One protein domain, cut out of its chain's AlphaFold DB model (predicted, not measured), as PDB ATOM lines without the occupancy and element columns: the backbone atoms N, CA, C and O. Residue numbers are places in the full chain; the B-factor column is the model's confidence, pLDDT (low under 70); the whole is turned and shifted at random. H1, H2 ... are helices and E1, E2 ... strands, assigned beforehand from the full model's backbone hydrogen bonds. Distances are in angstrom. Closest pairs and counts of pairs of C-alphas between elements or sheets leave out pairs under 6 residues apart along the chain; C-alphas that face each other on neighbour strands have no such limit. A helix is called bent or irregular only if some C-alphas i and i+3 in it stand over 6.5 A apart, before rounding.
ATOM      1  N   ARG A   4      92.249 -10.228  17.334       82.69
ATOM      2  CA  ARG A   4      91.968  -9.444  18.541       82.69
ATOM      3  C   ARG A   4      90.539  -8.891  18.565       82.69
ATOM      4  O   ARG A   4      89.877  -8.988  19.593       82.69
ATOM      5  N   ILE A   5      90.056  -8.354  17.445       86.56
ATOM      6  CA  ILE A   5      88.724  -7.737  17.330       86.56
ATOM      7  C   ILE A   5      87.640  -8.800  17.464       86.56
ATOM      8  O   ILE A   5      86.661  -8.600  18.175       86.56
ATOM      9  N   GLU A   6      87.831  -9.956  16.828       87.38
ATOM     10  CA  GLU A   6      86.897 -11.078  16.947       87.38
ATOM     11  C   GLU A   6      86.845 -11.638  18.366       87.38
ATOM     12  O   GLU A   6      85.769 -11.987  18.851       87.38
ATOM     13  N   ASN A   7      87.983 -11.695  19.061       88.44
ATOM     14  CA  ASN A   7      88.003 -12.130  20.450       88.44
ATOM     15  C   ASN A   7      87.258 -11.148  21.369       88.44
ATOM     16  O   ASN A   7      86.431 -11.573  22.174       88.44
ATOM     17  N   LEU A   8      87.496  -9.842  21.200       88.19
ATOM     18  CA  LEU A   8      86.778  -8.785  21.922       88.19
ATOM     19  C   LEU A   8      85.277  -8.839  21.644       88.19
ATOM     20  O   LEU A   8      84.478  -8.831  22.576       88.19
ATOM     21  N   ARG A   9      84.898  -8.977  20.371       89.06
ATOM     22  CA  ARG A   9      83.508  -9.125  19.946       89.06
ATOM     23  C   ARG A   9      82.829 -10.285  20.675       89.06
ATOM     24  O   ARG A   9      81.810 -10.073  21.318       89.06
ATOM     25  N   ARG A  10      83.428 -11.483  20.647       89.19
ATOM     26  CA  ARG A  10      82.865 -12.669  21.317       89.19
ATOM     27  C   ARG A  10      82.727 -12.484  22.828       89.19
ATOM     28  O   ARG A  10      81.774 -12.996  23.408       89.19
ATOM     29  N   LEU A  11      83.665 -11.784  23.467       88.94
ATOM     30  CA  LEU A  11      83.586 -11.468  24.895       88.94
ATOM     31  C   LEU A  11      82.409 -10.536  25.197       88.94
ATOM     32  O   LEU A  11      81.638 -10.825  26.106       88.94
ATOM     33  N   VAL A  12      82.236  -9.474  24.406       88.19
ATOM     34  CA  VAL A  12      81.113  -8.530  24.537       88.19
ATOM     35  C   VAL A  12      79.778  -9.243  24.305       88.19
ATOM     36  O   VAL A  12      78.877  -9.132  25.134       88.19
ATOM     37  N   GLU A  13      79.663 -10.036  23.234       89.12
ATOM     38  CA  GLU A  13      78.445 -10.797  22.912       89.12
ATOM     39  C   GLU A  13      78.066 -11.762  24.046       89.12
ATOM     40  O   GLU A  13      76.894 -11.873  24.397       89.12
ATOM     41  N   ARG A  14      79.050 -12.419  24.676       88.12
ATOM     42  CA  ARG A  14      78.821 -13.311  25.826       88.12
ATOM     43  C   ARG A  14      78.488 -12.565  27.115       88.12
ATOM     44  O   ARG A  14      77.672 -13.056  27.884       88.12
ATOM     45  N   ALA A  15      79.120 -11.421  27.366       86.12
ATOM     46  CA  ALA A  15      78.930 -10.655  28.595       86.12
ATOM     47  C   ALA A  15      77.550  -9.982  28.657       86.12
ATOM     48  O   ALA A  15      76.922  -9.968  29.713       86.12
ATOM     49  N   TYR A  16      77.075  -9.447  27.529       83.56
ATOM     50  CA  TYR A  16      75.817  -8.693  27.455       83.56
ATOM     51  C   TYR A  16      74.693  -9.447  26.737       83.56
ATOM     52  O   TYR A  16      73.591  -8.918  26.602       83.56
ATOM     53  N   ASN A  17      74.960 -10.676  26.286       84.56
ATOM     54  CA  ASN A  17      74.014 -11.540  25.581       84.56
ATOM     55  C   ASN A  17      73.352 -10.851  24.364       84.56
ATOM     56  O   ASN A  17      72.178 -11.081  24.067       84.56
ATOM     57  N   CYS A  18      74.110  -9.996  23.672       86.50
ATOM     58  CA  CYS A  18      73.666  -9.165  22.551       86.50
ATOM     59  C   CYS A  18      74.526  -9.407  21.302       86.50
ATOM     60  O   CYS A  18      75.550 -10.084  21.368       86.50
ATOM     61  N   THR A  19      74.140  -8.835  20.159       87.94
ATOM     62  CA  THR A  19      74.970  -8.865  18.944       87.94
ATOM     63  C   THR A  19      75.903  -7.662  18.933       87.94
ATOM     64  O   THR A  19      75.436  -6.528  18.984       87.94
ATOM     65  N   ALA A  20      77.216  -7.899  18.864       90.06
ATOM     66  CA  ALA A  20      78.220  -6.840  18.829       90.06
ATOM     67  C   ALA A  20      78.843  -6.752  17.433       90.06
ATOM     68  O   ALA A  20      79.375  -7.731  16.905       90.06
ATOM     69  N   ARG A  21      78.824  -5.565  16.829       90.75
ATOM     70  CA  ARG A  21      79.421  -5.300  15.519       90.75
ATOM     71  C   ARG A  21      80.556  -4.304  15.660       90.75
ATOM     72  O   ARG A  21      80.339  -3.188  16.110       90.75
ATOM     73  N   HIS A  22      81.762  -4.687  15.244       91.38
ATOM     74  CA  HIS A  22      82.891  -3.760  15.259       91.38
ATOM     75  C   HIS A  22      82.610  -2.551  14.356       91.38
ATOM     76  O   HIS A  22      82.272  -2.714  13.181       91.38
ATOM     77  N   SER A  23      82.750  -1.362  14.932       90.56
ATOM     78  CA  SER A  23      82.388  -0.078  14.337       90.56
ATOM     79  C   SER A  23      83.638   0.726  13.986       90.56
ATOM     80  O   SER A  23      83.815   1.121  12.835       90.56
ATOM     81  N   SER A  24      84.553   0.912  14.947       90.38
ATOM     82  CA  SER A  24      85.777   1.690  14.739       90.38
ATOM     83  C   SER A  24      86.858   1.381  15.776       90.38
ATOM     84  O   SER A  24      86.550   1.099  16.934       90.38
ATOM     85  N   SER A  25      88.117   1.528  15.368       93.19
ATOM     86  CA  SER A  25      89.312   1.383  16.201       93.19
ATOM     87  C   SER A  25      89.911   2.766  16.453       93.19
ATOM     88  O   SER A  25      90.428   3.393  15.528       93.19
ATOM     89  N   THR A  26      89.825   3.277  17.681       92.88
ATOM     90  CA  THR A  26      90.299   4.630  18.019       92.88
ATOM     91  C   THR A  26      91.531   4.561  18.918       92.88
ATOM     92  O   THR A  26      91.423   4.050  20.034       92.88
ATOM     93  N   PRO A  27      92.700   5.076  18.491       92.50
ATOM     94  CA  PRO A  27      93.836   5.228  19.389       92.50
ATOM     95  C   PRO A  27      93.507   6.298  20.432       92.50
ATOM     96  O   PRO A  27      93.112   7.415  20.100       92.50
ATOM     97  N   VAL A  28      93.654   5.942  21.700       93.94
ATOM     98  CA  VAL A  28      93.391   6.815  22.837       93.94
ATOM     99  C   VAL A  28      94.656   6.889  23.683       93.94
ATOM    100  O   VAL A  28      95.314   5.887  23.962       93.94
ATOM    101  N   ARG A  29      94.997   8.108  24.092       92.44
ATOM    102  CA  ARG A  29      96.103   8.389  24.999       92.44
ATOM    103  C   ARG A  29      95.567   9.227  26.143       92.44
ATOM    104  O   ARG A  29      95.242  10.397  25.961       92.44
ATOM    105  N   GLU A  30      95.451   8.607  27.304       89.19
ATOM    106  CA  GLU A  30      95.023   9.264  28.525       89.19
ATOM    107  C   GLU A  30      96.239   9.783  29.287       89.19
ATOM    108  O   GLU A  30      97.188   9.045  29.567       89.19
ATOM    109  N   THR A  31      96.187  11.063  29.647       90.25
ATOM    110  CA  THR A  31      97.225  11.705  30.454       90.25
ATOM    111  C   THR A  31      96.606  12.281  31.715       90.25
ATOM    112  O   THR A  31      95.567  12.940  31.667       90.25
ATOM    113  N   PHE A  32      97.242  12.033  32.854       83.62
ATOM    114  CA  PHE A  32      96.848  12.584  34.140       83.62
ATOM    115  C   PHE A  32      98.070  13.225  34.782       83.62
ATOM    116  O   PHE A  32      99.125  12.608  34.867       83.62
ATOM    117  N   ASN A  33      97.939  14.488  35.188       87.50
ATOM    118  CA  ASN A  33      99.032  15.266  35.775       87.50
ATOM    119  C   ASN A  33     100.319  15.331  34.914       87.50
ATOM    120  O   ASN A  33     101.424  15.401  35.439       87.50
ATOM    121  N   GLY A  34     100.182  15.300  33.583       88.75
ATOM    122  CA  GLY A  34     101.317  15.313  32.646       88.75
ATOM    123  C   GLY A  34     101.954  13.942  32.388       88.75
ATOM    124  O   GLY A  34     102.799  13.827  31.501       88.75
ATOM    125  N   GLU A  35     101.515  12.897  33.087       90.06
ATOM    126  CA  GLU A  35     101.982  11.523  32.908       90.06
ATOM    127  C   GLU A  35     100.978  10.709  32.088       90.06
ATOM    128  O   GLU A  35      99.763  10.888  32.194       90.06
ATOM    129  N   VAL A  36     101.475   9.804  31.241       90.56
ATOM    130  CA  VAL A  36     100.621   8.899  30.461       90.56
ATOM    131  C   VAL A  36     100.128   7.794  31.384       90.56
ATOM    132  O   VAL A  36     100.888   6.901  31.746       90.56
ATOM    133  N   VAL A  37      98.850   7.847  31.759       88.56
ATOM    134  CA  VAL A  37      98.237   6.819  32.616       88.56
ATOM    135  C   VAL A  37      97.761   5.617  31.819       88.56
ATOM    136  O   VAL A  37      97.688   4.511  32.351       88.56
ATOM    137  N   TRP A  38      97.433   5.820  30.543       91.62
ATOM    138  CA  TRP A  38      97.065   4.746  29.636       91.62
ATOM    139  C   TRP A  38      97.259   5.183  28.185       91.62
ATOM    140  O   TRP A  38      96.912   6.301  27.808       91.62
ATOM    141  N   GLU A  39      97.774   4.292  27.349       91.69
ATOM    142  CA  GLU A  39      97.882   4.494  25.907       91.69
ATOM    143  C   GLU A  39      97.569   3.176  25.203       91.69
ATOM    144  O   GLU A  39      98.111   2.126  25.555       91.69
ATOM    145  N   GLY A  40      96.670   3.216  24.226       91.56
ATOM    146  CA  GLY A  40      96.242   2.018  23.521       91.56
ATOM    147  C   GLY A  40      95.146   2.288  22.502       91.56
ATOM    148  O   GLY A  40      94.769   3.427  22.242       91.56
ATOM    149  N   VAL A  41      94.624   1.219  21.905       93.00
ATOM    150  CA  VAL A  41      93.524   1.306  20.938       93.00
ATOM    151  C   VAL A  41      92.238   0.829  21.596       93.00
ATOM    152  O   VAL A  41      92.192  -0.264  22.165       93.00
ATOM    153  N   VAL A  42      91.209   1.664  21.510       93.75
ATOM    154  CA  VAL A  42      89.854   1.370  21.960       93.75
ATOM    155  C   VAL A  42      89.017   0.933  20.770       93.75
ATOM    156  O   VAL A  42      88.796   1.702  19.833       93.75
ATOM    157  N   GLU A  43      88.519  -0.294  20.839       94.06
ATOM    158  CA  GLU A  43      87.630  -0.851  19.831       94.06
ATOM    159  C   GLU A  43      86.184  -0.526  20.211       94.06
ATOM    160  O   GLU A  43      85.720  -0.838  21.309       94.06
ATOM    161  N   THR A  44      85.463   0.116  19.301       93.00
ATOM    162  CA  THR A  44      84.046   0.441  19.468       93.00
ATOM    163  C   THR A  44      83.211  -0.617  18.771       93.00
ATOM    164  O   THR A  44      83.425  -0.910  17.594       93.00
ATOM    165  N   PHE A  45      82.229  -1.155  19.480       91.62
ATOM    166  CA  PHE A  45      81.264  -2.121  18.982       91.62
ATOM    167  C   PHE A  45      79.860  -1.527  19.074       91.62
ATOM    168  O   PHE A  45      79.456  -1.083  20.144       91.62
ATOM    169  N   ASP A  46      79.109  -1.528  17.980       90.56
ATOM    170  CA  ASP A  46      77.672  -1.260  18.012       90.56
ATOM    171  C   ASP A  46      76.949  -2.510  18.528       90.56
ATOM    172  O   ASP A  46      77.227  -3.629  18.088       90.56
ATOM    173  N   LEU A  47      76.065  -2.316  19.504       90.25
ATOM    174  CA  LEU A  47      75.244  -3.358  20.100       90.25
ATOM    175  C   LEU A  47      73.849  -3.309  19.476       90.25
ATOM    176  O   LEU A  47      73.126  -2.324  19.630       90.25
ATOM    177  N   GLU A  48      73.448  -4.386  18.810       85.31
ATOM    178  CA  GLU A  48      72.081  -4.555  18.314       85.31
ATOM    179  C   GLU A  48      71.264  -5.403  19.299       85.31
ATOM    180  O   GLU A  48      71.712  -6.453  19.770       85.31
ATOM    181  N   GLY A  49      70.057  -4.931  19.631       75.75
ATOM    182  CA  GLY A  49      69.139  -5.613  20.551       75.75
ATOM    183  C   GLY A  49      69.357  -5.325  22.042       75.75
ATOM    184  O   GLY A  49      68.734  -5.982  22.872       75.75
ATOM    185  N   TYR A  50      70.200  -4.350  22.400       74.44
ATOM    186  CA  TYR A  50      70.425  -3.952  23.793       74.44
ATOM    187  C   TYR A  50      69.738  -2.614  24.111       74.44
ATOM    188  O   TYR A  50      70.074  -1.580  23.541       74.44
ATOM    189  N   ALA A  51      68.758  -2.629  25.020       74.44
ATOM    190  CA  ALA A  51      67.926  -1.456  25.314       74.44
ATOM    191  C   ALA A  51      68.677  -0.334  26.054       74.44
ATOM    192  O   ALA A  51      68.307   0.832  25.947       74.44
ATOM    193  N   THR A  52      69.724  -0.679  26.808       76.88
ATOM    194  CA  THR A  52      70.419   0.268  27.692       76.88
ATOM    195  C   THR A  52      71.486   1.083  26.965       76.88
ATOM    196  O   THR A  52      71.750   2.215  27.350       76.88
ATOM    197  N   ALA A  53      72.120   0.534  25.926       82.62
ATOM    198  CA  ALA A  53      73.177   1.217  25.185       82.62
ATOM    199  C   ALA A  53      73.287   0.666  23.763       82.62
ATOM    200  O   ALA A  53      73.311  -0.545  23.563       82.62
ATOM    201  N   SER A  54      73.429   1.557  22.784       85.44
ATOM    202  CA  SER A  54      73.621   1.169  21.380       85.44
ATOM    203  C   SER A  54      75.078   0.876  21.031       85.44
ATOM    204  O   SER A  54      75.349   0.352  19.959       85.44
ATOM    205  N   ARG A  55      76.037   1.217  21.903       90.00
ATOM    206  CA  ARG A  55      77.471   0.985  21.676       90.00
ATOM    207  C   ARG A  55      78.178   0.512  22.940       90.00
ATOM    208  O   ARG A  55      77.758   0.806  24.056       90.00
ATOM    209  N   CYS A  56      79.286  -0.184  22.747       92.44
ATOM    210  CA  CYS A  56      80.203  -0.647  23.774       92.44
ATOM    211  C   CYS A  56      81.641  -0.388  23.327       92.44
ATOM    212  O   CYS A  56      82.013  -0.665  22.190       92.44
ATOM    213  N   TYR A  57      82.467   0.092  24.241       93.12
ATOM    214  CA  TYR A  57      83.901   0.237  24.064       93.12
ATOM    215  C   TYR A  57      84.596  -0.950  24.717       93.12
ATOM    216  O   TYR A  57      84.281  -1.291  25.857       93.12
ATOM    217  N   ALA A  58      85.530  -1.582  24.017       92.69
ATOM    218  CA  ALA A  58      86.348  -2.648  24.572       92.69
ATOM    219  C   ALA A  58      87.828  -2.387  24.302       92.69
ATOM    220  O   ALA A  58      88.224  -2.016  23.195       92.69
ATOM    221  N   PHE A  59      88.651  -2.577  25.325       91.81
ATOM    222  CA  PHE A  59      90.088  -2.334  25.246       91.81
ATOM    223  C   PHE A  59      90.847  -3.147  26.299       91.81
ATOM    224  O   PHE A  59      90.288  -3.491  27.345       91.81
ATOM    225  N   PRO A  60      92.124  -3.474  26.037       89.31
ATOM    226  CA  PRO A  60      92.986  -4.067  27.042       89.31
ATOM    227  C   PRO A  60      93.372  -3.022  28.099       89.31
ATOM    228  O   PRO A  60      93.829  -1.922  27.781       89.31
ATOM    229  N   LEU A  61      93.222  -3.383  29.367       88.44
ATOM    230  CA  LEU A  61      93.652  -2.601  30.518       88.44
ATOM    231  C   LEU A  61      94.518  -3.483  31.419       88.44
ATOM    232  O   LEU A  61      94.157  -4.619  31.715       88.44
ATOM    233  N   ILE A  62      95.656  -2.954  31.873       84.12
ATOM    234  CA  ILE A  62      96.492  -3.661  32.845       84.12
ATOM    235  C   ILE A  62      95.859  -3.541  34.232       84.12
ATOM    236  O   ILE A  62      95.783  -2.452  34.820       84.12
ATOM    237  N   TYR A  63      95.423  -4.673  34.767       78.44
ATOM    238  CA  TYR A  63      94.883  -4.811  36.109       78.44
ATOM    239  C   TYR A  63      95.742  -5.811  36.887       78.44
ATOM    240  O   TYR A  63      95.949  -6.935  36.443       78.44
ATOM    241  N   ASN A  64      96.296  -5.374  38.021       77.62
ATOM    242  CA  ASN A  64      97.185  -6.177  38.869       77.62
ATOM    243  C   ASN A  64      98.291  -6.924  38.081       77.62
ATOM    244  O   ASN A  64      98.399  -8.149  38.151       77.62
ATOM    245  N   ASP A  65      99.044  -6.183  37.258       81.06
ATOM    246  CA  ASP A  65     100.102  -6.682  36.355       81.06
ATOM    247  C   ASP A  65      99.656  -7.683  35.275       81.06
ATOM    248  O   ASP A  65     100.481  -8.287  34.585       81.06
ATOM    249  N   LYS A  66      98.346  -7.839  35.058       82.94
ATOM    250  CA  LYS A  66      97.792  -8.725  34.033       82.94
ATOM    251  C   LYS A  66      96.981  -7.941  33.002       82.94
ATOM    252  O   LYS A  66      96.224  -7.040  33.366       82.94
ATOM    253  N   PRO A  67      97.117  -8.256  31.703       83.00
ATOM    254  CA  PRO A  67      96.259  -7.681  30.681       83.00
ATOM    255  C   PRO A  67      94.860  -8.286  30.788       83.00
ATOM    256  O   PRO A  67      94.663  -9.474  30.542       83.00
ATOM    257  N   GLU A  68      93.884  -7.451  31.121       88.12
ATOM    258  CA  GLU A  68      92.473  -7.817  31.139       88.12
ATOM    259  C   GLU A  68      91.707  -7.025  30.087       88.12
ATOM    260  O   GLU A  68      92.012  -5.871  29.792       88.12
ATOM    261  N   ILE A  69      90.684  -7.645  29.505       88.44
ATOM    262  CA  ILE A  69      89.788  -6.943  28.595       88.44
ATOM    263  C   ILE A  69      88.718  -6.247  29.426       88.44
ATOM    264  O   ILE A  69      87.939  -6.907  30.113       88.44
ATOM    265  N   LYS A  70      88.653  -4.918  29.336       90.62
ATOM    266  CA  LYS A  70      87.560  -4.142  29.921       90.62
ATOM    267  C   LYS A  70      86.556  -3.767  28.844       90.62
ATOM    268  O   LYS A  70      86.931  -3.370  27.742       90.62
ATOM    269  N   THR A  71      85.278  -3.898  29.187       91.38
ATOM    270  CA  THR A  71      84.141  -3.493  28.361       91.38
ATOM    271  C   THR A  71      83.363  -2.409  29.090       91.38
ATOM    272  O   THR A  71      83.044  -2.547  30.270       91.38
ATOM    273  N   VAL A  72      83.078  -1.313  28.398       90.88
ATOM    274  CA  VAL A  72      82.365  -0.154  28.939       90.88
ATOM    275  C   VAL A  72      81.246   0.206  27.980       90.88
ATOM    276  O   VAL A  72      81.486   0.467  26.804       90.88
ATOM    277  N   LEU A  73      80.014   0.226  28.476       91.12
ATOM    278  CA  LEU A  73      78.856   0.615  27.680       91.12
ATOM    279  C   LEU A  73      78.890   2.122  27.399       91.12
ATOM    280  O   LEU A  73      79.202   2.920  28.282       91.12
ATOM    281  N   ALA A  74      78.540   2.506  26.175       88.31
ATOM    282  CA  ALA A  74      78.350   3.895  25.783       88.31
ATOM    283  C   ALA A  74      77.003   4.391  26.327       88.31
ATOM    284  O   ALA A  74      75.996   4.436  25.617       88.31
ATOM    285  N   PHE A  75      76.981   4.683  27.624       85.06
ATOM    286  CA  PHE A  75      75.830   5.211  28.340       85.06
ATOM    287  C   PHE A  75      76.271   6.423  29.168       85.06
ATOM    288  O   PHE A  75      77.348   6.361  29.771       85.06
ATOM    289  N   PRO A  76      75.486   7.520  29.226       78.88
ATOM    290  CA  PRO A  76      75.876   8.734  29.937       78.88
ATOM    291  C   PRO A  76      76.353   8.434  31.368       78.88
ATOM    292  O   PRO A  76      75.652   7.732  32.102       78.88
ATOM    293  N   PRO A  77      77.537   8.933  31.781       81.62
ATOM    294  CA  PRO A  77      78.337  10.003  31.162       81.62
ATOM    295  C   PRO A  77      79.405   9.551  30.138       81.62
ATOM    296  O   PRO A  77      80.275  10.340  29.789       81.62
ATOM    297  N   VAL A  78      79.402   8.297  29.679       89.69
ATOM    298  CA  VAL A  78      80.388   7.778  28.714       89.69
ATOM    299  C   VAL A  78      79.877   7.948  27.281       89.69
ATOM    300  O   VAL A  78      79.170   7.089  26.757       89.69
ATOM    301  N   ASP A  79      80.252   9.052  26.634       87.44
ATOM    302  CA  ASP A  79      79.903   9.351  25.232       87.44
ATOM    303  C   ASP A  79      81.048   9.113  24.227       87.44
ATOM    304  O   ASP A  79      80.832   9.139  23.013       87.44
ATOM    305  N   SER A  80      82.268   8.869  24.713       89.62
ATOM    306  CA  SER A  80      83.460   8.792  23.866       89.62
ATOM    307  C   SER A  80      84.495   7.762  24.353       89.62
ATOM    308  O   SER A  80      84.525   7.420  25.539       89.62
ATOM    309  N   PRO A  81      85.381   7.261  23.462       90.88
ATOM    310  CA  PRO A  81      86.395   6.256  23.804       90.88
ATOM    311  C   PRO A  81      87.305   6.672  24.967       90.88
ATOM    312  O   PRO A  81      87.630   5.855  25.824       90.88
ATOM    313  N   LEU A  82      87.675   7.954  25.031       91.62
ATOM    314  CA  LEU A  82      88.455   8.513  26.136       91.62
ATOM    315  C   LEU A  82      87.678   8.437  27.457       91.62
ATOM    316  O   LEU A  82      88.203   7.952  28.455       91.62
ATOM    317  N   ALA A  83      86.403   8.842  27.459       92.12
ATOM    318  CA  ALA A  83      85.547   8.749  28.639       92.12
ATOM    319  C   ALA A  83      85.393   7.295  29.120       92.12
ATOM    320  O   ALA A  83      85.381   7.045  30.324       92.12
ATOM    321  N   ALA A  84      85.350   6.331  28.196       92.44
ATOM    322  CA  ALA A  84      85.304   4.910  28.527       92.44
ATOM    323  C   ALA A  84      86.585   4.434  29.227       92.44
ATOM    324  O   ALA A  84      86.511   3.737  30.240       92.44
ATOM    325  N   VAL A  85      87.756   4.857  28.737       91.75
ATOM    326  CA  VAL A  85      89.051   4.581  29.380       91.75
ATOM    327  C   VAL A  85      89.097   5.183  30.783       91.75
ATOM    328  O   VAL A  85      89.396   4.465  31.738       91.75
ATOM    329  N   ARG A  86      88.704   6.454  30.943       90.69
ATOM    330  CA  ARG A  86      88.612   7.102  32.266       90.69
ATOM    331  C   ARG A  86      87.705   6.343  33.213       90.69
ATOM    332  O   ARG A  86      88.085   6.117  34.357       90.69
ATOM    333  N   ALA A  87      86.527   5.941  32.743       90.31
ATOM    334  CA  ALA A  87      85.567   5.199  33.546       90.31
ATOM    335  C   ALA A  87      86.140   3.849  34.004       90.31
ATOM    336  O   ALA A  87      86.004   3.502  35.176       90.31
ATOM    337  N   ALA A  88      86.834   3.118  33.127       89.69
ATOM    338  CA  ALA A  88      87.462   1.847  33.488       89.69
ATOM    339  C   ALA A  88      88.627   2.016  34.476       89.69
ATOM    340  O   ALA A  88      88.753   1.224  35.410       89.69
ATOM    341  N   ILE A  89      89.455   3.052  34.307       87.69
ATOM    342  CA  ILE A  89      90.530   3.380  35.255       87.69
ATOM    343  C   ILE A  89      89.934   3.782  36.611       87.69
ATOM    344  O   ILE A  89      90.370   3.280  37.643       87.69
ATOM    345  N   ALA A  90      88.900   4.626  36.623       86.12
ATOM    346  CA  ALA A  90      88.224   5.040  37.850       86.12
ATOM    347  C   ALA A  90      87.541   3.863  38.567       86.12
ATOM    348  O   ALA A  90      87.529   3.826  39.796       86.12
ATOM    349  N   ALA A  91      86.999   2.896  37.819       82.81
ATOM    350  CA  ALA A  91      86.461   1.659  38.377       82.81
ATOM    351  C   ALA A  91      87.563   0.797  39.015       82.81
ATOM    352  O   ALA A  91      87.364   0.311  40.120       82.81
ATOM    353  N   LYS A  92      88.745   0.693  38.384       72.44
ATOM    354  CA  LYS A  92      89.913  -0.016  38.943       72.44
ATOM    355  C   LYS A  92      90.350   0.532  40.307       72.44
ATOM    356  O   LYS A  92      90.850  -0.226  41.123       72.44
ATOM    357  N   THR A  93      90.199   1.833  40.560       63.50
ATOM    358  CA  THR A  93      90.596   2.449  41.842       63.50
ATOM    359  C   THR A  93      89.589   2.208  42.974       63.50
ATOM    360  O   THR A  93      89.898   2.501  44.124       63.50
ATOM    361  N   ARG A  94      88.375   1.725  42.675       58.12
ATOM    362  CA  ARG A  94      87.289   1.564  43.659       58.12
ATOM    363  C   ARG A  94      87.178   0.158  44.259       58.12
ATOM    364  O   ARG A  94      86.264  -0.049  45.055       58.12
TER     365      ARG A  94
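Overview. This is residues 4 to 94 of the 95 residues of an uncharacterized protein of Verrucomicrobia bacterium (UniProt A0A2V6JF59). A strongly twisted sheet of four strands, of which E1, E2 and E3 are bent, curls round a helix on each of its faces, H1 on one face and H2 on the other. E1 and E2 form a long, bent hairpin along the longest axis, and the shorter hairpin of E3 and E4 continues the sheet beside E2. The printed part has 91 residues with two named helices and four named strands, in the order H1 E1 E2 E3 E4 H2; the sheet runs E1 E2 E3 E4, antiparallel throughout, and the class is mixed, helices and strands. The whole is compact, with a radius of gyration of the C-alphas of 12.7 A, and spans 40 by 26 by 25 A, only just elongated.

Arrangement. The sheet is a meander, each strand the antiparallel neighbour of the one before: E1, residues 19 to 32, E2, residues 35 to 48, E3, residues 55 to 63, and E4, residues 66 to 73. E1 bends by 71 degrees at residue 23, E2 by 51 degrees at residue 40 and E3 by 57 degrees at residue 60. In the hairpin of E1 and E2, N 28 and O 40 are 2.8 A apart. In the hairpin of E2 and E3, N 45 and O 56 are 2.8 A apart, and in that of E3 and E4, N 61 and O 68 are 2.8 A apart. The edge strands E1 and E4 are apart. H1, residues 4 to 16, is on the sheet; its closest C-alphas to E1 are those of Glu 13 and Thr 19, 5.6 A, and to E3 those of Leu 8 and Ala 58, 6.7 A. H2, residues 81 to 92, is on the opposite face; its closest C-alphas to E4 are those of Ala 84 and Val 72, 5.9 A, and to E1 those of Leu 82 and Val 28, 6.2 A. H1 and H2 are apart. In both helices every O i to N i+4 pair is within hydrogen-bond range.

Along the chain. E2 measures 37.0 A from C-alpha 35 at (101.982, 11.523, 32.908) to C-alpha 48 at (72.081, -4.555, 18.314), and E1 34.2 A. E3 measures 23.3 A and E4 22.0 A. H1 begins at C-alpha 4 at (91.968, -9.444, 18.541) and measures 18.5 A; H2 measures 16.8 A and ends at C-alpha 92 at (89.913, -0.016, 38.943).

Size, cuts and confidence. The two C-alphas farthest apart are those of Gly 34 and Gly 49, 40.2 A. The printed part has no cut and no long link. The mean pLDDT of the printed part is 87.3, and residues 93 to 94 are under 70.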